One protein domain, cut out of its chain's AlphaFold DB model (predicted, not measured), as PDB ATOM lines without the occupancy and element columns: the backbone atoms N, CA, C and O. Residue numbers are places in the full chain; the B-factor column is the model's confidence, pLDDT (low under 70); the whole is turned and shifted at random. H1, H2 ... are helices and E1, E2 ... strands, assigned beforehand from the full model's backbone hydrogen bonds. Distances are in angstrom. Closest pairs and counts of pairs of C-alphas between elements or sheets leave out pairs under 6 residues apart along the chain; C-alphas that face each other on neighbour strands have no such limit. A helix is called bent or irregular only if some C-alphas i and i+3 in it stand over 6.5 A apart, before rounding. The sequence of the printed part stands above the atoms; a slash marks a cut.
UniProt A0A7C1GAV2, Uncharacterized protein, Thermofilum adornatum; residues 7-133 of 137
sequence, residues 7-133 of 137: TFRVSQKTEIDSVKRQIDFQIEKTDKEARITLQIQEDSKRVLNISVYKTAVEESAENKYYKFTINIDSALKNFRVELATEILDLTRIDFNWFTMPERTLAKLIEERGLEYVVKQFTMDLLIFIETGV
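Overview. This is residues 7 to 133 of the 137 residues of an uncharacterized protein of Thermofilum adornatum (UniProt A0A7C1GAV2). One long, twisted sheet of six strands, E1 to E6, is a wall with the bent helix H1 over one face and the other face bare. The second arm of the helix, H1b, crosses the sheet slantwise, while the first arm, H1a, is near the edge strand E1. The 127 printed residues hold six named strands and then one named helix, E1 E2 E3 E4 E5 E6 H1, and the sheet has that same order of strands, antiparallel throughout. The class is mixed, helices and strands. The whole is compact, with a radius of gyration of the C-alphas of 15.7 A, yet elongated in outline, spanning 55 by 35 by 23 A.

Along the chain. E1, residues 7 to 16, begins with C-alpha 7 at (-58.551, -34.183, -1.485) and is 29.1 A long. E2, residues 19 to 29, measures 32.5 A, and E3, residues 33 to 42, 29.4 A. E4, residues 45 to 59, is the longest strand at 40.2 A and bends by 59 degrees at residue 48. E5, residues 64 to 74, measures 32.5 A, and E6, residues 79 to 88, 29.6 A. H1, residues 102 to 131, was assigned as one helix by its hydrogen bonds, but it is bent: C-alphas 111 and 114 are 9.5 A apart. Its arms are H1a, residues 102 to 111, 14.2 A, and H1b, residues 114 to 131, 25.6 A, ending with C-alpha 131 at (-33.315, -42.390, -9.307).

Arrangement. The strands form a meander, each the antiparallel neighbour of the one before, and each successive pair is a hairpin. N 10 and O 25 of E1 and E2 are 2.9 A apart, within hydrogen-bond range, as are N 24 and O 39 of E2 and E3 at 2.8 A. The same holds for N 38 and O 50 of E3 and E4, 2.8 A, N 53 and O 69 of E4 and E5, 2.8 A, and N 70 and O 83 of E5 and E6, 2.8 A. E1 and E6 are the edge strands, and they are apart. H1a and H1b on one face of the sheet make two layers, helices on one face of a sheet. H1b has a height over the sheet of 10.1 A and runs slantwise to the strands, at 56 degrees to E3 on the local plane. The closest C-alphas of E3 and H1b, those of Leu 38 and Val 118, are 7.6 A apart. The closest C-alphas of E1 and H1a, those of Phe 8 and Glu 102, are 6.5 A apart. H1a and H1b only just touch, only at the corner, with 3 pairs of C-alphas within 8 A, the closest being those of Ile 109 and Val 117, 6.8 A. They stand at a steep tilt of 61 degrees, opposite ways. In both arms every O i to N i+4 pair is within hydrogen-bond range.

Size, cuts and confidence. The C-alphas of Ser 18 and Ala 61, the two farthest apart, are 55.9 A apart. The printed part has no cut. The links between successive strands are tight, and the link from E6 to H1, 13 residues, is long. The mean pLDDT of the printed part is 86.5, and residues 58 to 64, 88 to 93 and 132 to 133 are under 70.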
ATOM      1  N   THR A   7     -59.225 -35.397  -1.018       91.81
ATOM      2  CA  THR A   7     -58.551 -34.183  -1.485       91.81
ATOM      3  C   THR A   7     -58.036 -33.389  -0.301       91.81
ATOM      4  O   THR A   7     -58.805 -32.837   0.478       91.81
ATOM      5  N   PHE A   8     -56.717 -33.264  -0.241       92.88
ATOM      6  CA  PHE A   8     -56.019 -32.358   0.648       92.88
ATOM      7  C   PHE A   8     -55.596 -31.119  -0.137       92.88
ATOM      8  O   PHE A   8     -54.991 -31.241  -1.202       92.88
ATOM      9  N   ARG A   9     -55.882 -29.924   0.379       94.62
ATOM     10  CA  ARG A   9     -55.461 -28.668  -0.248       94.62
ATOM     11  C   ARG A   9     -55.050 -27.651   0.801       94.62
ATOM     12  O   ARG A   9     -55.768 -27.416   1.767       94.62
ATOM     13  N   VAL A  10     -53.935 -26.988   0.536       94.50
ATOM     14  CA  VAL A  10     -53.467 -25.810   1.257       94.50
ATOM     15  C   VAL A  10     -53.208 -24.694   0.252       94.50
ATOM     16  O   VAL A  10     -52.692 -24.921  -0.841       94.50
ATOM     17  N   SER A  11     -53.588 -23.477   0.628       95.31
ATOM     18  CA  SER A  11     -53.332 -22.271  -0.148       95.31
ATOM     19  C   SER A  11     -52.758 -21.213   0.778       95.31
ATOM     20  O   SER A  11     -53.334 -20.931   1.826       95.31
ATOM     21  N   GLN A  12     -51.665 -20.580   0.364       95.12
ATOM     22  CA  GLN A  12     -51.103 -19.418   1.044       95.12
ATOM     23  C   GLN A  12     -51.071 -18.234   0.088       95.12
ATOM     24  O   GLN A  12     -50.684 -18.374  -1.071       95.12
ATOM     25  N   LYS A  13     -51.473 -17.065   0.584       95.50
ATOM     26  CA  LYS A  13     -51.348 -15.791  -0.124       95.50
ATOM     27  C   LYS A  13     -50.293 -14.946   0.572       95.50
ATOM     28  O   LYS A  13     -50.297 -14.850   1.797       95.50
ATOM     29  N   THR A  14     -49.410 -14.345  -0.207       93.12
ATOM     30  CA  THR A  14     -48.346 -13.458   0.267       93.12
ATOM     31  C   THR A  14     -48.240 -12.264  -0.665       93.12
ATOM     32  O   THR A  14     -48.469 -12.401  -1.865       93.12
ATOM     33  N   GLU A  15     -47.850 -11.111  -0.139       93.75
ATOM     34  CA  GLU A  15     -47.552  -9.925  -0.939       93.75
ATOM     35  C   GLU A  15     -46.114  -9.501  -0.646       93.75
ATOM     36  O   GLU A  15     -45.757  -9.287   0.510       93.75
ATOM     37  N   ILE A  16     -45.277  -9.463  -1.684       87.56
ATOM     38  CA  ILE A  16     -43.865  -9.071  -1.603       87.56
ATOM     39  C   ILE A  16     -43.624  -8.096  -2.748       87.56
ATOM     40  O   ILE A  16     -43.979  -8.406  -3.881       87.56
ATOM     41  N   ASP A  17     -43.066  -6.920  -2.460       91.44
ATOM     42  CA  ASP A  17     -42.775  -5.885  -3.463       91.44
ATOM     43  C   ASP A  17     -43.979  -5.553  -4.372       91.44
ATOM     44  O   ASP A  17     -43.855  -5.431  -5.588       91.44
ATOM     45  N   SER A  18     -45.175  -5.449  -3.774       92.62
ATOM     46  CA  SER A  18     -46.468  -5.238  -4.458       92.62
ATOM     47  C   SER A  18     -46.922  -6.361  -5.403       92.62
ATOM     48  O   SER A  18     -47.981  -6.241  -6.016       92.62
ATOM     49  N   VAL A  19     -46.183  -7.471  -5.487       92.75
ATOM     50  CA  VAL A  19     -46.590  -8.670  -6.227       92.75
ATOM     51  C   VAL A  19     -47.457  -9.541  -5.330       92.75
ATOM     52  O   VAL A  19     -47.011 -10.030  -4.286       92.75
ATOM     53  N   LYS A  20     -48.703  -9.783  -5.749       95.69
ATOM     54  CA  LYS A  20     -49.619 -10.681  -5.035       95.69
ATOM     55  C   LYS A  20     -49.361 -12.110  -5.474       95.69
ATOM     56  O   LYS A  20     -49.760 -12.511  -6.565       95.69
ATOM     57  N   ARG A  21     -48.732 -12.895  -4.606       94.81
ATOM     58  CA  ARG A  21     -48.424 -14.301  -4.854       94.81
ATOM     59  C   ARG A  21     -49.414 -15.216  -4.141       94.81
ATOM     60  O   ARG A  21     -49.729 -15.023  -2.967       94.81
ATOM     61  N   GLN A  22     -49.871 -16.245  -4.840       95.69
ATOM     62  CA  GLN A  22     -50.627 -17.357  -4.273       95.69
ATOM     63  C   GLN A  22     -49.891 -18.663  -4.563       95.69
ATOM     64  O   GLN A  22     -49.525 -18.935  -5.704       95.69
ATOM     65  N   ILE A  23     -49.677 -19.459  -3.520       95.50
ATOM     66  CA  ILE A  23     -49.099 -20.799  -3.600       95.50
ATOM     67  C   ILE A  23     -50.203 -21.779  -3.225       95.50
ATOM     68  O   ILE A  23     -50.711 -21.739  -2.105       95.50
ATOM     69  N   ASP A  24     -50.568 -22.647  -4.159       96.19
ATOM     70  CA  ASP A  24     -51.504 -23.745  -3.952       96.19
ATOM     71  C   ASP A  24     -50.737 -25.066  -3.980       96.19
ATOM     72  O   ASP A  24     -50.036 -25.367  -4.948       96.19
ATOM     73  N   PHE A  25     -50.906 -25.875  -2.939       95.94
ATOM     74  CA  PHE A  25     -50.443 -27.256  -2.913       95.94
ATOM     75  C   PHE A  25     -51.630 -28.178  -2.654       95.94
ATOM     76  O   PHE A  25     -52.398 -27.984  -1.708       95.94
ATOM     77  N   GLN A  26     -51.804 -29.167  -3.521       96.12
ATOM     78  CA  GLN A  26     -52.962 -30.047  -3.516       96.12
ATOM     79  C   GLN A  26     -52.542 -31.492  -3.748       96.12
ATOM     80  O   GLN A  26     -51.697 -31.774  -4.594       96.12
ATOM     81  N   ILE A  27     -53.169 -32.404  -3.010       95.19
ATOM     82  CA  ILE A  27     -53.039 -33.845  -3.185       95.19
ATOM     83  C   ILE A  27     -54.440 -34.417  -3.352       95.19
ATOM     84  O   ILE A  27     -55.299 -34.240  -2.492       95.19
ATOM     85  N   GLU A  28     -54.668 -35.117  -4.451       94.50
ATOM     86  CA  GLU A  28     -55.911 -35.822  -4.738       94.50
ATOM     87  C   GLU A  28     -55.638 -37.306  -4.854       94.50
ATOM     88  O   GLU A  28     -54.611 -37.713  -5.395       94.50
ATOM     89  N   LYS A  29     -56.554 -38.109  -4.326       90.38
ATOM     90  CA  LYS A  29     -56.421 -39.560  -4.284       90.38
ATOM     91  C   LYS A  29     -57.773 -40.179  -4.596       90.38
ATOM     92  O   LYS A  29     -58.786 -39.760  -4.038       90.38
ATOM     93  N   THR A  30     -57.773 -41.165  -5.470       86.94
ATOM     94  CA  THR A  30     -58.859 -42.120  -5.673       86.94
ATOM     95  C   THR A  30     -58.294 -43.525  -5.484       86.94
ATOM     96  O   THR A  30     -57.103 -43.699  -5.218       86.94
ATOM     97  N   ASP A  31     -59.133 -44.547  -5.637       77.88
ATOM     98  CA  ASP A  31     -58.689 -45.938  -5.522       77.88
ATOM     99  C   ASP A  31     -57.687 -46.341  -6.624       77.88
ATOM    100  O   ASP A  31     -56.950 -47.313  -6.465       77.88
ATOM    101  N   LYS A  32     -57.651 -45.611  -7.749       80.75
ATOM    102  CA  LYS A  32     -56.855 -45.961  -8.942       80.75
ATOM    103  C   LYS A  32     -55.832 -44.908  -9.341       80.75
ATOM    104  O   LYS A  32     -54.860 -45.230 -10.029       80.75
ATOM    105  N   GLU A  33     -56.051 -43.667  -8.926       89.06
ATOM    106  CA  GLU A  33     -55.247 -42.529  -9.340       89.06
ATOM    107  C   GLU A  33     -54.877 -41.664  -8.146       89.06
ATOM    108  O   GLU A  33     -55.645 -41.491  -7.202       89.06
ATOM    109  N   ALA A  34     -53.694 -41.073  -8.200       92.25
ATOM    110  CA  ALA A  34     -53.316 -40.035  -7.268       92.25
ATOM    111  C   ALA A  34     -52.602 -38.903  -7.999       92.25
ATOM    112  O   ALA A  34     -51.903 -39.114  -8.989       92.25
ATOM    113  N   ARG A  35     -52.794 -37.678  -7.516       95.38
ATOM    114  CA  ARG A  35     -52.213 -36.476  -8.102       95.38
ATOM    115  C   ARG A  35     -51.676 -35.555  -7.025       95.38
ATOM    116  O   ARG A  35     -52.397 -35.228  -6.092       95.38
ATOM    117  N   ILE A  36     -50.443 -35.087  -7.185       95.81
ATOM    118  CA  ILE A  36     -49.907 -33.938  -6.445       95.81
ATOM    119  C   ILE A  36     -49.850 -32.768  -7.421       95.81
ATOM    120  O   ILE A  36     -49.457 -32.946  -8.571       95.81
ATOM    121  N   THR A  37     -50.266 -31.581  -6.994       96.75
ATOM    122  CA  THR A  37     -50.170 -30.347  -7.779       96.75
ATOM    123  C   THR A  37     -49.596 -29.239  -6.906       96.75
ATOM    124  O   THR A  37     -50.141 -28.941  -5.846       96.75
ATOM    125  N   LEU A  38     -48.515 -28.618  -7.374       97.19
ATOM    126  CA  LEU A  38     -47.981 -27.361  -6.870       97.19
ATOM    127  C   LEU A  38     -48.213 -26.293  -7.936       97.19
ATOM    128  O   LEU A  38     -47.680 -26.388  -9.041       97.19
ATOM    129  N   GLN A  39     -48.973 -25.262  -7.596       96.75
ATOM    130  CA  GLN A  39     -49.231 -24.134  -8.475       96.75
ATOM    131  C   GLN A  39     -48.813 -22.837  -7.789       96.75
ATOM    132  O   GLN A  39     -49.162 -22.590  -6.637       96.75
ATOM    133  N   ILE A  40     -48.102 -21.986  -8.525       95.19
ATOM    134  CA  ILE A  40     -47.772 -20.630  -8.096       95.19
ATOM    135  C   ILE A  40     -48.421 -19.653  -9.067       95.19
ATOM    136  O   ILE A  40     -48.290 -19.782 -10.290       95.19
ATOM    137  N   GLN A  41     -49.128 -18.678  -8.511       95.69
ATOM    138  CA  GLN A  41     -49.714 -17.562  -9.234       95.69
ATOM    139  C   GLN A  41     -49.129 -16.247  -8.725       95.69
ATOM    140  O   GLN A  41     -48.943 -16.087  -7.522       95.69
ATOM    141  N   GLU A  42     -48.886 -15.308  -9.632       95.06
ATOM    142  CA  GLU A  42     -48.501 -13.926  -9.342       95.06
ATOM    143  C   GLU A  42     -49.464 -12.999 -10.081       95.06
ATOM    144  O   GLU A  42     -49.717 -13.184 -11.272       95.06
ATOM    145  N   ASP A  43     -50.085 -12.065  -9.362       94.06
ATOM    146  CA  ASP A  43     -51.103 -11.143  -9.882       94.06
ATOM    147  C   ASP A  43     -52.207 -11.856 -10.684       94.06
ATOM    148  O   ASP A  43     -52.644 -11.425 -11.751       94.06
ATOM    149  N   SER A  44     -52.672 -12.987 -10.141       90.44
ATOM    150  CA  SER A  44     -53.675 -13.888 -10.738       90.44
ATOM    151  C   SER A  44     -53.246 -14.592 -12.033       90.44
ATOM    152  O   SER A  44     -54.061 -15.264 -12.665       90.44
ATOM    153  N   LYS A  45     -51.974 -14.494 -12.431       93.56
ATOM    154  CA  LYS A  45     -51.404 -15.243 -13.554       93.56
ATOM    155  C   LYS A  45     -50.617 -16.433 -13.032       93.56
ATOM    156  O   LYS A  45     -49.805 -16.301 -12.125       93.56
ATOM    157  N   ARG A  46     -50.836 -17.610 -13.614       94.31
ATOM    158  CA  ARG A  46     -50.061 -18.811 -13.280       94.31
ATOM    159  C   ARG A  46     -48.631 -18.664 -13.796       94.31
ATOM    160  O   ARG A  46     -48.435 -18.500 -14.995       94.31
ATOM    161  N   VAL A  47     -47.653 -18.749 -12.896       94.94
ATOM    162  CA  VAL A  47     -46.221 -18.620 -13.221       94.94
ATOM    163  C   VAL A  47     -45.473 -19.951 -13.162       94.94
ATOM    164  O   VAL A  47     -44.478 -20.135 -13.865       94.94
ATOM    165  N   LEU A  48     -45.980 -20.892 -12.362       94.62
ATOM    166  CA  LEU A  48     -45.473 -22.255 -12.255       94.62
ATOM    167  C   LEU A  48     -46.632 -23.218 -12.000       94.62
ATOM    168  O   LEU A  48     -47.517 -22.938 -11.191       94.62
ATOM    169  N   ASN A  49     -46.592 -24.369 -12.658       96.19
ATOM    170  CA  ASN A  49     -47.416 -25.520 -12.344       96.19
ATOM    171  C   ASN A  49     -46.571 -26.786 -12.442       96.19
ATOM    172  O   ASN A  49     -46.044 -27.097 -13.506       96.19
ATOM    173  N   ILE A  50     -46.489 -27.521 -11.343       95.69
ATOM    174  CA  ILE A  50     -45.891 -28.848 -11.284       95.69
ATOM    175  C   ILE A  50     -46.997 -29.812 -10.894       95.69
ATOM    176  O   ILE A  50     -47.635 -29.625  -9.858       95.69
ATOM    177  N   SER A  51     -47.221 -30.847 -11.693       95.69
ATOM    178  CA  SER A  51     -48.124 -31.931 -11.328       95.69
ATOM    179  C   SER A  51     -47.470 -33.288 -11.507       95.69
ATOM    180  O   SER A  51     -46.777 -33.537 -12.489       95.69
ATOM    181  N   VAL A  52     -47.705 -34.164 -10.536       94.19
ATOM    182  CA  VAL A  52     -47.277 -35.561 -10.552       94.19
ATOM    183  C   VAL A  52     -48.532 -36.408 -10.506       94.19
ATOM    184  O   VAL A  52     -49.291 -36.331  -9.542       94.19
ATOM    185  N   TYR A  53     -48.747 -37.194 -11.549       93.25
ATOM    186  CA  TYR A  53     -49.819 -38.170 -11.650       93.25
ATOM    187  C   TYR A  53     -49.251 -39.546 -11.361       93.25
ATOM    188  O   TYR A  53     -48.179 -39.873 -11.860       93.25
ATOM    189  N   LYS A  54     -49.987 -40.342 -10.596       90.62
ATOM    190  CA  LYS A  54     -49.750 -41.759 -10.363       90.62
ATOM    191  C   LYS A  54     -51.007 -42.506 -10.783       90.62
ATOM    192  O   LYS A  54     -52.062 -42.291 -10.193       90.62
ATOM    193  N   THR A  55     -50.887 -43.398 -11.755       88.44
ATOM    194  CA  THR A  55     -51.999 -44.213 -12.254       88.44
ATOM    195  C   THR A  55     -51.628 -45.683 -12.135       88.44
ATOM    196  O   THR A  55     -50.541 -46.086 -12.553       88.44
ATOM    197  N   ALA A  56     -52.510 -46.493 -11.553       82.94
ATOM    198  CA  ALA A  56     -52.356 -47.944 -11.575       82.94
ATOM    199  C   ALA A  56     -52.546 -48.458 -13.010       82.94
ATOM    200  O   ALA A  56     -53.552 -48.146 -13.645       82.94
ATOM    201  N   VAL A  57     -51.579 -49.216 -13.527       78.50
ATOM    202  CA  VAL A  57     -51.617 -49.706 -14.913       78.50
ATOM    203  C   VAL A  57     -52.153 -51.138 -14.967       78.50
ATOM    204  O   VAL A  57     -53.077 -51.379 -15.730       78.50
ATOM    205  N   GLU A  58     -51.668 -52.047 -14.109       68.19
ATOM    206  CA  GLU A  58     -52.202 -53.409 -13.915       68.19
ATOM    207  C   GLU A  58     -51.897 -53.906 -12.481       68.19
ATOM    208  O   GLU A  58     -50.787 -53.727 -11.973       68.19
ATOM    209  N   GLU A  59     -52.878 -54.531 -11.814       58.19
ATOM    210  CA  GLU A  59     -52.662 -55.319 -10.589       58.19
ATOM    211  C   GLU A  59     -52.492 -56.788 -10.991       58.19
ATOM    212  O   GLU A  59     -53.463 -57.481 -11.290       58.19
ATOM    213  N   SER A  60     -51.255 -57.283 -10.998       60.47
ATOM    214  CA  SER A  60     -51.042 -58.730 -10.890       60.47
ATOM    215  C   SER A  60     -51.182 -59.124  -9.416       60.47
ATOM    216  O   SER A  60     -50.921 -58.304  -8.537       60.47
ATOM    217  N   ALA A  61     -51.571 -60.368  -9.120       61.38
ATOM    218  CA  ALA A  61     -51.799 -60.822  -7.742       61.38
ATOM    219  C   ALA A  61     -50.577 -60.653  -6.807       61.38
ATOM    220  O   ALA A  61     -50.742 -60.655  -5.589       61.38
ATOM    221  N   GLU A  62     -49.372 -60.485  -7.363       63.09
ATOM    222  CA  GLU A  62     -48.111 -60.402  -6.614       63.09
ATOM    223  C   GLU A  62     -47.387 -59.051  -6.747       63.09
ATOM    224  O   GLU A  62     -46.581 -58.723  -5.880       63.09
ATOM    225  N   ASN A  63     -47.679 -58.236  -7.771       64.81
ATOM    226  CA  ASN A  63     -46.991 -56.962  -8.018       64.81
ATOM    227  C   ASN A  63     -47.958 -55.853  -8.449       64.81
ATOM    228  O   ASN A  63     -48.834 -56.077  -9.292       64.81
ATOM    229  N   LYS A  64     -47.727 -54.634  -7.935       68.75
ATOM    230  CA  LYS A  64     -48.423 -53.417  -8.370       68.75
ATOM    231  C   LYS A  64     -47.583 -52.655  -9.388       68.75
ATOM    232  O   LYS A  64     -46.408 -52.375  -9.158       68.75
ATOM    233  N   TYR A  65     -48.195 -52.315 -10.517       78.50
ATOM    234  CA  TYR A  65     -47.554 -51.527 -11.562       78.50
ATOM    235  C   TYR A  65     -48.143 -50.117 -11.607       78.50
ATOM    236  O   TYR A  65     -49.363 -49.947 -11.698       78.50
ATOM    237  N   TYR A  66     -47.275 -49.106 -11.543       81.19
ATOM    238  CA  TYR A  66     -47.676 -47.705 -11.550       81.19
ATOM    239  C   TYR A  66     -47.001 -46.944 -12.684       81.19
ATOM    240  O   TYR A  66     -45.792 -47.026 -12.891       81.19
ATOM    241  N   LYS A  67     -47.787 -46.126 -13.375       85.50
ATOM    242  CA  LYS A  67     -47.277 -45.111 -14.287       85.50
ATOM    243  C   LYS A  67     -47.266 -43.769 -13.588       85.50
ATOM    244  O   LYS A  67     -48.280 -43.358 -13.020       85.50
ATOM    245  N   PHE A  68     -46.132 -43.090 -13.675       88.12
ATOM    246  CA  PHE A  68     -45.977 -41.723 -13.224       88.12
ATOM    247  C   PHE A  68     -45.853 -40.785 -14.415       88.12
ATOM    248  O   PHE A  68     -45.024 -40.992 -15.299       88.12
ATOM    249  N   THR A  69     -46.647 -39.721 -14.410       90.00
ATOM    250  CA  THR A  69     -46.514 -38.628 -15.377       90.00
ATOM    251  C   THR A  69     -46.264 -37.338 -14.617       90.00
ATOM    252  O   THR A  69     -47.078 -36.926 -13.793       90.00
ATOM    253  N   ILE A  70     -45.139 -36.692 -14.893       91.00
ATOM    254  CA  ILE A  70     -44.726 -35.424 -14.305       91.00
ATOM    255  C   ILE A  70     -44.862 -34.345 -15.375       91.00
ATOM    256  O   ILE A  70     -44.256 -34.431 -16.438       91.00
ATOM    257  N   ASN A  71     -45.625 -33.304 -15.072       92.62
ATOM    258  CA  ASN A  71     -45.775 -32.132 -15.922       92.62
ATOM    259  C   ASN A  71     -45.231 -30.904 -15.199       92.62
ATOM    260  O   ASN A  71     -45.645 -30.613 -14.078       92.62
ATOM    261  N   ILE A  72     -44.337 -30.168 -15.854       91.88
ATOM    262  CA  ILE A  72     -43.768 -28.913 -15.363       91.88
ATOM    263  C   ILE A  72     -44.022 -27.839 -16.420       91.88
ATOM    264  O   ILE A  72     -43.529 -27.926 -17.542       91.88
ATOM    265  N   ASP A  73     -44.790 -26.822 -16.055       92.38
ATOM    266  CA  ASP A  73     -45.116 -25.666 -16.890       92.38
ATOM    267  C   ASP A  73     -44.672 -24.392 -16.166       92.38
ATOM    268  O   ASP A  73     -45.069 -24.159 -15.021       92.38
ATOM    269  N   SER A  74     -43.829 -23.577 -16.805       91.94
ATOM    270  CA  SER A  74     -43.355 -22.315 -16.239       91.94
ATOM    271  C   SER A  74     -43.444 -21.174 -17.244       91.94
ATOM    272  O   SER A  74     -42.739 -21.150 -18.255       91.94
ATOM    273  N   ALA A  75     -44.242 -20.164 -16.895       88.38
ATOM    274  CA  ALA A  75     -44.360 -18.939 -17.679       88.38
ATOM    275  C   ALA A  75     -43.128 -18.028 -17.530       88.38
ATOM    276  O   ALA A  75     -42.813 -17.270 -18.438       88.38
ATOM    277  N   LEU A  76     -42.391 -18.116 -16.414       82.25
ATOM    278  CA  LEU A  76     -41.203 -17.278 -16.171       82.25
ATOM    279  C   LEU A  76     -40.055 -17.577 -17.137       82.25
ATOM    280  O   LEU A  76     -39.269 -16.695 -17.469       82.25
ATOM    281  N   LYS A  77     -39.937 -18.834 -17.563       80.50
ATOM    282  CA  LYS A  77     -38.870 -19.302 -18.453       80.50
ATOM    283  C   LYS A  77     -39.405 -19.801 -19.801       80.50
ATOM    284  O   LYS A  77     -38.634 -20.371 -20.565       80.50
ATOM    285  N   ASN A  78     -40.696 -19.593 -20.085       80.88
ATOM    286  CA  ASN A  78     -41.382 -20.037 -21.303       80.88
ATOM    287  C   ASN A  78     -41.033 -21.480 -21.709       80.88
ATOM    288  O   ASN A  78     -40.692 -21.739 -22.863       80.88
ATOM    289  N   PHE A  79     -41.096 -22.423 -20.766       81.50
ATOM    290  CA  PHE A  79     -40.865 -23.834 -21.071       81.50
ATOM    291  C   PHE A  79     -41.948 -24.721 -20.475       81.50
ATOM    292  O   PHE A  79     -42.509 -24.444 -19.412       81.50
ATOM    293  N   ARG A  80     -42.180 -25.831 -21.174       86.31
ATOM    294  CA  ARG A  80     -43.032 -26.927 -20.743       86.31
ATOM    295  C   ARG A  80     -42.250 -28.224 -20.882       86.31
ATOM    296  O   ARG A  80     -41.689 -28.493 -21.939       86.31
ATOM    297  N   VAL A  81     -42.214 -28.999 -19.810       84.94
ATOM    298  CA  VAL A  81     -41.591 -30.321 -19.746       84.94
ATOM    299  C   VAL A  81     -42.656 -31.317 -19.314       84.94
ATOM    300  O   VAL A  81     -43.379 -31.086 -18.347       84.94
ATOM    301  N   GLU A  82     -42.734 -32.424 -20.036       87.31
ATOM    302  CA  GLU A  82     -43.555 -33.578 -19.693       87.31
ATOM    303  C   GLU A  82     -42.631 -34.794 -19.642       87.31
ATOM    304  O   GLU A  82     -41.873 -35.048 -20.576       87.31
ATOM    305  N   LEU A  83     -42.648 -35.502 -18.517       82.19
ATOM    306  CA  LEU A  83     -41.857 -36.701 -18.278       82.19
ATOM    307  C   LEU A  83     -42.813 -37.817 -17.880       82.19
ATOM    308  O   LEU A  83     -43.524 -37.698 -16.886       82.19
ATOM    309  N   ALA A  84     -42.818 -38.909 -18.636       82.12
ATOM    310  CA  ALA A  84     -43.535 -40.120 -18.272       82.12
ATOM    311  C   ALA A  84     -42.523 -41.207 -17.913       82.12
ATOM    312  O   ALA A  84     -41.548 -41.425 -18.631       82.12
ATOM    313  N   THR A  85     -42.754 -41.886 -16.799       77.00
ATOM    314  CA  THR A  85     -41.971 -43.044 -16.376       77.00
ATOM    315  C   THR A  85     -42.911 -44.118 -15.859       77.00
ATOM    316  O   THR A  85     -43.980 -43.825 -15.320       77.00
ATOM    317  N   GLU A  86     -42.542 -45.375 -16.047       75.75
ATOM    318  CA  GLU A  86     -43.325 -46.502 -15.562       75.75
ATOM    319  C   GLU A  86     -42.487 -47.290 -14.561       75.75
ATOM    320  O   GLU A  86     -41.362 -47.697 -14.850       75.75
ATOM    321  N   ILE A  87     -43.029 -47.464 -13.357       71.56
ATOM    322  CA  ILE A  87     -42.341 -48.069 -12.223       71.56
ATOM    323  C   ILE A  87     -43.103 -49.323 -11.815       71.56
ATOM    324  O   ILE A  87     -44.297 -49.295 -11.507       71.56
ATOM    325  N   LEU A  88     -42.379 -50.436 -11.776       66.25
ATOM    326  CA  LEU A  88     -42.824 -51.641 -11.094       66.25
ATOM    327  C   LEU A  88     -42.527 -51.475  -9.604       66.25
ATOM    328  O   LEU A  88     -41.392 -51.151  -9.253       66.25
ATOM    329  N   ASP A  89     -43.527 -51.673  -8.743       64.81
ATOM    330  CA  ASP A  89     -43.406 -51.539  -7.284       64.81
ATOM    331  C   ASP A  89     -42.565 -52.674  -6.673       64.81
ATOM    332  O   ASP A  89     -43.038 -53.491  -5.889       64.81
ATOM    333  N   LEU A  90     -41.296 -52.758  -7.074       54.78
ATOM    334  CA  LEU A  90     -40.291 -53.647  -6.495       54.78
ATOM    335  C   LEU A  90     -39.437 -52.920  -5.449       54.78
ATOM    336  O   LEU A  90     -38.802 -53.560  -4.616       54.78
ATOM    337  N   THR A  91     -39.395 -51.584  -5.498       54.69
ATOM    338  CA  THR A  91     -38.416 -50.761  -4.767       54.69
ATOM    339  C   THR A  91     -39.033 -49.689  -3.871       54.69
ATOM    340  O   THR A  91     -38.289 -49.015  -3.160       54.69
ATOM    341  N   ARG A  92     -40.366 -49.510  -3.870       60.78
ATOM    342  CA  ARG A  92     -41.065 -48.412  -3.167       60.78
ATOM    343  C   ARG A  92     -40.532 -47.004  -3.487       60.78
ATOM    344  O   ARG A  92     -40.677 -46.100  -2.664       60.78
ATOM    345  N   ILE A  93     -39.908 -46.791  -4.649       64.12
ATOM    346  CA  ILE A  93     -39.519 -45.444  -5.093       64.12
ATOM    347  C   ILE A  93     -40.797 -44.739  -5.564       64.12
ATOM    348  O   ILE A  93     -41.207 -44.850  -6.715       64.12
ATOM    349  N   ASP A  94     -41.472 -44.085  -4.624       74.00
ATOM    350  CA  ASP A  94     -42.733 -43.374  -4.815       74.00
ATOM    351  C   ASP A  94     -42.771 -42.123  -3.919       74.00
ATOM    352  O   ASP A  94     -42.002 -41.966  -2.969       74.00
ATOM    353  N   PHE A  95     -43.705 -41.228  -4.205       83.88
ATOM    354  CA  PHE A  95     -44.031 -40.075  -3.390       83.88
ATOM    355  C   PHE A  95     -44.840 -40.516  -2.165       83.88
ATOM    356  O   PHE A  95     -46.045 -40.774  -2.246       83.88
ATOM    357  N   ASN A  96     -44.211 -40.499  -0.984       86.25
ATOM    358  CA  ASN A  96     -44.881 -40.773   0.300       86.25
ATOM    359  C   ASN A  96     -46.124 -39.894   0.537       86.25
ATOM    360  O   ASN A  96     -47.031 -40.270   1.275       86.25
ATOM    361  N   TRP A  97     -46.208 -38.740  -0.120       89.00
ATOM    362  CA  TRP A  97     -47.376 -37.858  -0.159       89.00
ATOM    363  C   TRP A  97     -48.686 -38.585  -0.521       89.00
ATOM    364  O   TRP A  97     -49.747 -38.263   0.026       89.00
ATOM    365  N   PHE A  98     -48.633 -39.599  -1.392       88.00
ATOM    366  CA  PHE A  98     -49.811 -40.369  -1.797       88.00
ATOM    367  C   PHE A  98     -50.339 -41.285  -0.694       88.00
ATOM    368  O   PHE A  98     -51.549 -41.469  -0.579       88.00
ATOM    369  N   THR A  99     -49.479 -41.789   0.183       84.94
ATOM    370  CA  THR A  99     -49.873 -42.679   1.288       84.94
ATOM    371  C   THR A  99     -49.981 -41.951   2.628       84.94
ATOM    372  O   THR A  99     -50.610 -42.457   3.556       84.94
ATOM    373  N   MET A 100     -49.430 -40.737   2.732       88.50
ATOM    374  CA  MET A 100     -49.457 -39.951   3.962       88.50
ATOM    375  C   MET A 100     -50.900 -39.593   4.375       88.50
ATOM    376  O   MET A 100     -51.659 -39.072   3.546       88.50
ATOM    377  N   PRO A 101     -51.288 -39.825   5.646       90.00
ATOM    378  CA  PRO A 101     -52.586 -39.405   6.166       90.00
ATOM    379  C   PRO A 101     -52.751 -37.881   6.151       90.00
ATOM    380  O   PRO A 101     -51.824 -37.154   6.509       90.00
ATOM    381  N   GLU A 102     -53.956 -37.393   5.847       89.56
ATOM    382  CA  GLU A 102     -54.251 -35.949   5.788       89.56
ATOM    383  C   GLU A 102     -53.936 -35.222   7.101       89.56
ATOM    384  O   GLU A 102     -53.354 -34.144   7.084       89.56
ATOM    385  N   ARG A 103     -54.219 -35.845   8.254       90.62
ATOM    386  CA  ARG A 103     -53.869 -35.289   9.574       90.62
ATOM    387  C   ARG A 103     -52.365 -35.059   9.756       90.62
ATOM    388  O   ARG A 103     -51.965 -34.124  10.437       90.62
ATOM    389  N   THR A 104     -51.533 -35.913   9.157       91.81
ATOM    390  CA  THR A 104     -50.073 -35.788   9.219       91.81
ATOM    391  C   THR A 104     -49.611 -34.636   8.334       91.81
ATOM    392  O   THR A 104     -48.767 -33.853   8.757       91.81
ATOM    393  N   LEU A 105     -50.209 -34.490   7.145       90.19
ATOM    394  CA  LEU A 105     -49.957 -33.360   6.248       90.19
ATOM    395  C   LEU A 105     -50.378 -32.029   6.883       90.19
ATOM    396  O   LEU A 105     -49.608 -31.074   6.858       90.19
ATOM    397  N   ALA A 106     -51.564 -31.978   7.494       91.19
ATOM    398  CA  ALA A 106     -52.060 -30.796   8.195       91.19
ATOM    399  C   ALA A 106     -51.109 -30.383   9.328       91.19
ATOM    400  O   ALA A 106     -50.642 -29.248   9.352       91.19
ATOM    401  N   LYS A 107     -50.727 -31.335  10.189       93.88
ATOM    402  CA  LYS A 107     -49.771 -31.096  11.276       93.88
ATOM    403  C   LYS A 107     -48.411 -30.608  10.761       93.88
ATOM    404  O   LYS A 107     -47.834 -29.692  11.334       93.88
ATOM    405  N   LEU A 108     -47.908 -31.179   9.663       91.44
ATOM    406  CA  LEU A 108     -46.642 -30.752   9.064       91.44
ATOM    407  C   LEU A 108     -46.687 -29.283   8.617       91.44
ATOM    408  O   LEU A 108     -45.722 -28.549   8.821       91.44
ATOM    409  N   ILE A 109     -47.806 -28.851   8.029       91.50
ATOM    410  CA  ILE A 109     -48.009 -27.458   7.613       91.50
ATOM    411  C   ILE A 109     -48.143 -26.536   8.821       91.50
ATOM    412  O   ILE A 109     -47.552 -25.462   8.812       91.50
ATOM    413  N   GLU A 110     -48.889 -26.937   9.849       93.06
ATOM    414  CA  GLU A 110     -49.026 -26.151  11.080       93.06
ATOM    415  C   GLU A 110     -47.672 -25.936  11.769       93.06
ATOM    416  O   GLU A 110     -47.375 -24.831  12.216       93.06
ATOM    417  N   GLU A 111     -46.825 -26.967  11.819       95.69
ATOM    418  CA  GLU A 111     -45.537 -26.916  12.520       95.69
ATOM    419  C   GLU A 111     -44.407 -26.270  11.703       95.69
ATOM    420  O   GLU A 111     -43.480 -25.701  12.283       95.69
ATOM    421  N   ARG A 112     -44.422 -26.402  10.369       95.12
ATOM    422  CA  ARG A 112     -43.288 -26.021   9.501       95.12
ATOM    423  C   ARG A 112     -43.633 -25.019   8.400       95.12
ATOM    424  O   ARG A 112     -42.721 -24.479   7.778       95.12
ATOM    425  N   GLY A 113     -44.914 -24.768   8.154       91.94
ATOM    426  CA  GLY A 113     -45.398 -23.889   7.094       91.94
ATOM    427  C   GLY A 113     -45.420 -24.529   5.701       91.94
ATOM    428  O   GLY A 113     -44.819 -25.574   5.439       91.94
ATOM    429  N   LEU A 114     -46.118 -23.867   4.773       91.62
ATOM    430  CA  LEU A 114     -46.250 -24.322   3.384       91.62
ATOM    431  C   LEU A 114     -44.914 -24.310   2.630       91.62
ATOM    432  O   LEU A 114     -44.667 -25.189   1.812       91.62
ATOM    433  N   GLU A 115     -44.037 -23.351   2.921       89.38
ATOM    434  CA  GLU A 115     -42.713 -23.264   2.295       89.38
ATOM    435  C   GLU A 115     -41.891 -24.542   2.523       89.38
ATOM    436  O   GLU A 115     -41.293 -25.077   1.587       89.38
ATOM    437  N   TYR A 116     -41.923 -25.087   3.744       91.56
ATOM    438  CA  TYR A 116     -41.265 -26.353   4.055       91.56
ATOM    439  C   TYR A 116     -41.840 -27.506   3.227       91.56
ATOM    440  O   TYR A 116     -41.084 -28.300   2.667       91.56
ATOM    441  N   VAL A 117     -43.169 -27.583   3.110       91.94
ATOM    442  CA  VAL A 117     -43.850 -28.606   2.304       91.94
ATOM    443  C   VAL A 117     -43.455 -28.511   0.833       91.94
ATOM    444  O   VAL A 117     -43.088 -29.520   0.237       91.94
ATOM    445  N   VAL A 118     -43.445 -27.302   0.265       92.38
ATOM    446  CA  VAL A 118     -43.007 -27.058  -1.117       92.38
ATOM    447  C   VAL A 118     -41.555 -27.491  -1.320       92.38
ATOM    448  O   VAL A 118     -41.241 -28.157  -2.311       92.38
ATOM    449  N   LYS A 119     -40.669 -27.164  -0.373       93.12
ATOM    450  CA  LYS A 119     -39.260 -27.570  -0.416       93.12
ATOM    451  C   LYS A 119     -39.105 -29.092  -0.398       93.12
ATOM    452  O   LYS A 119     -38.367 -29.622  -1.222       93.12
ATOM    453  N   GLN A 120     -39.792 -29.787   0.511       93.00
ATOM    454  CA  GLN A 120     -39.743 -31.250   0.594       93.00
ATOM    455  C   GLN A 120     -40.279 -31.901  -0.681       93.00
ATOM    456  O   GLN A 120     -39.599 -32.737  -1.261       93.00
ATOM    457  N   PHE A 121     -41.435 -31.454  -1.179       93.44
ATOM    458  CA  PHE A 121     -41.992 -31.966  -2.430       93.44
ATOM    459  C   PHE A 121     -41.032 -31.776  -3.613       93.44
ATOM    460  O   PHE A 121     -40.848 -32.687  -4.416       93.44
ATOM    461  N   THR A 122     -40.379 -30.615  -3.707       92.00
ATOM    462  CA  THR A 122     -39.394 -30.348  -4.766       92.00
ATOM    463  C   THR A 122     -38.178 -31.269  -4.652       92.00
ATOM    464  O   THR A 122     -37.696 -31.765  -5.666       92.00
ATOM    465  N   MET A 123     -37.686 -31.525  -3.435       92.06
ATOM    466  CA  MET A 123     -36.588 -32.471  -3.213       92.06
ATOM    467  C   MET A 123     -36.974 -33.896  -3.606       92.06
ATOM    468  O   MET A 123     -36.221 -34.546  -4.326       92.06
ATOM    469  N   ASP A 124     -38.152 -34.360  -3.189       90.50
ATOM    470  CA  ASP A 124     -38.646 -35.695  -3.534       90.50
ATOM    471  C   ASP A 124     -38.802 -35.852  -5.049       90.50
ATOM    472  O   ASP A 124     -38.442 -36.886  -5.604       90.50
ATOM    473  N   LEU A 125     -39.275 -34.806  -5.738       90.00
ATOM    474  CA  LEU A 125     -39.380 -34.788  -7.193       90.00
ATOM    475  C   LEU A 125     -38.013 -34.910  -7.874       90.00
ATOM    476  O   LEU A 125     -37.880 -35.674  -8.827       90.00
ATOM    477  N   LEU A 126     -37.003 -34.178  -7.397       88.44
ATOM    478  CA  LEU A 126     -35.644 -34.261  -7.937       88.44
ATOM    479  C   LEU A 126     -35.052 -35.655  -7.727       88.44
ATOM    480  O   LEU A 126     -34.573 -36.250  -8.685       88.44
ATOM    481  N   ILE A 127     -35.168 -36.211  -6.518       85.88
ATOM    482  CA  ILE A 127     -34.705 -37.570  -6.208       85.88
ATOM    483  C   ILE A 127     -35.419 -38.591  -7.094       85.88
ATOM    484  O   ILE A 127     -34.779 -39.484  -7.644       85.88
ATOM    485  N   PHE A 128     -36.735 -38.464  -7.267       84.62
ATOM    486  CA  PHE A 128     -37.512 -39.350  -8.129       84.62
ATOM    487  C   PHE A 128     -37.038 -39.279  -9.583       84.62
ATOM    488  O   PHE A 128     -36.849 -40.312 -10.220       84.62
ATOM    489  N   ILE A 129     -36.794 -38.070 -10.098       81.88
ATOM    490  CA  ILE A 129     -36.261 -37.873 -11.449       81.88
ATOM    491  C   ILE A 129     -34.838 -38.424 -11.568       81.88
ATOM    492  O   ILE A 129     -34.527 -38.976 -12.609       81.88
ATOM    493  N   GLU A 130     -33.982 -38.311 -10.552       80.06
ATOM    494  CA  GLU A 130     -32.598 -38.812 -10.590       80.06
ATOM    495  C   GLU A 130     -32.509 -40.342 -10.465       80.06
ATOM    496  O   GLU A 130     -31.678 -40.973 -11.117       80.06
ATOM    497  N   THR A 131     -33.361 -40.952  -9.637       75.38
ATOM    498  CA  THR A 131     -33.315 -42.390  -9.307       75.38
ATOM    499  C   THR A 131     -34.232 -43.255 -10.175       75.38
ATOM    500  O   THR A 131     -33.959 -44.438 -10.363       75.38
ATOM    501  N   GLY A 132     -35.307 -42.679 -10.722       59.22
ATOM    502  CA  GLY A 132     -36.345 -43.363 -11.498       59.22
ATOM    503  C   GLY A 132     -36.131 -43.357 -13.015       59.22
ATOM    504  O   GLY A 132     -37.077 -43.631 -13.758       59.22
ATOM    505  N   VAL A 133     -34.922 -43.035 -13.502       54.34
ATOM    506  CA  VAL A 133     -34.590 -42.988 -14.941       54.34
ATOM    507  C   VAL A 133     -34.440 -44.394 -15.523       54.34
ATOM    508  O   VAL A 133     -33.367 -44.834 -15.918       54.34
TER     509      VAL A 133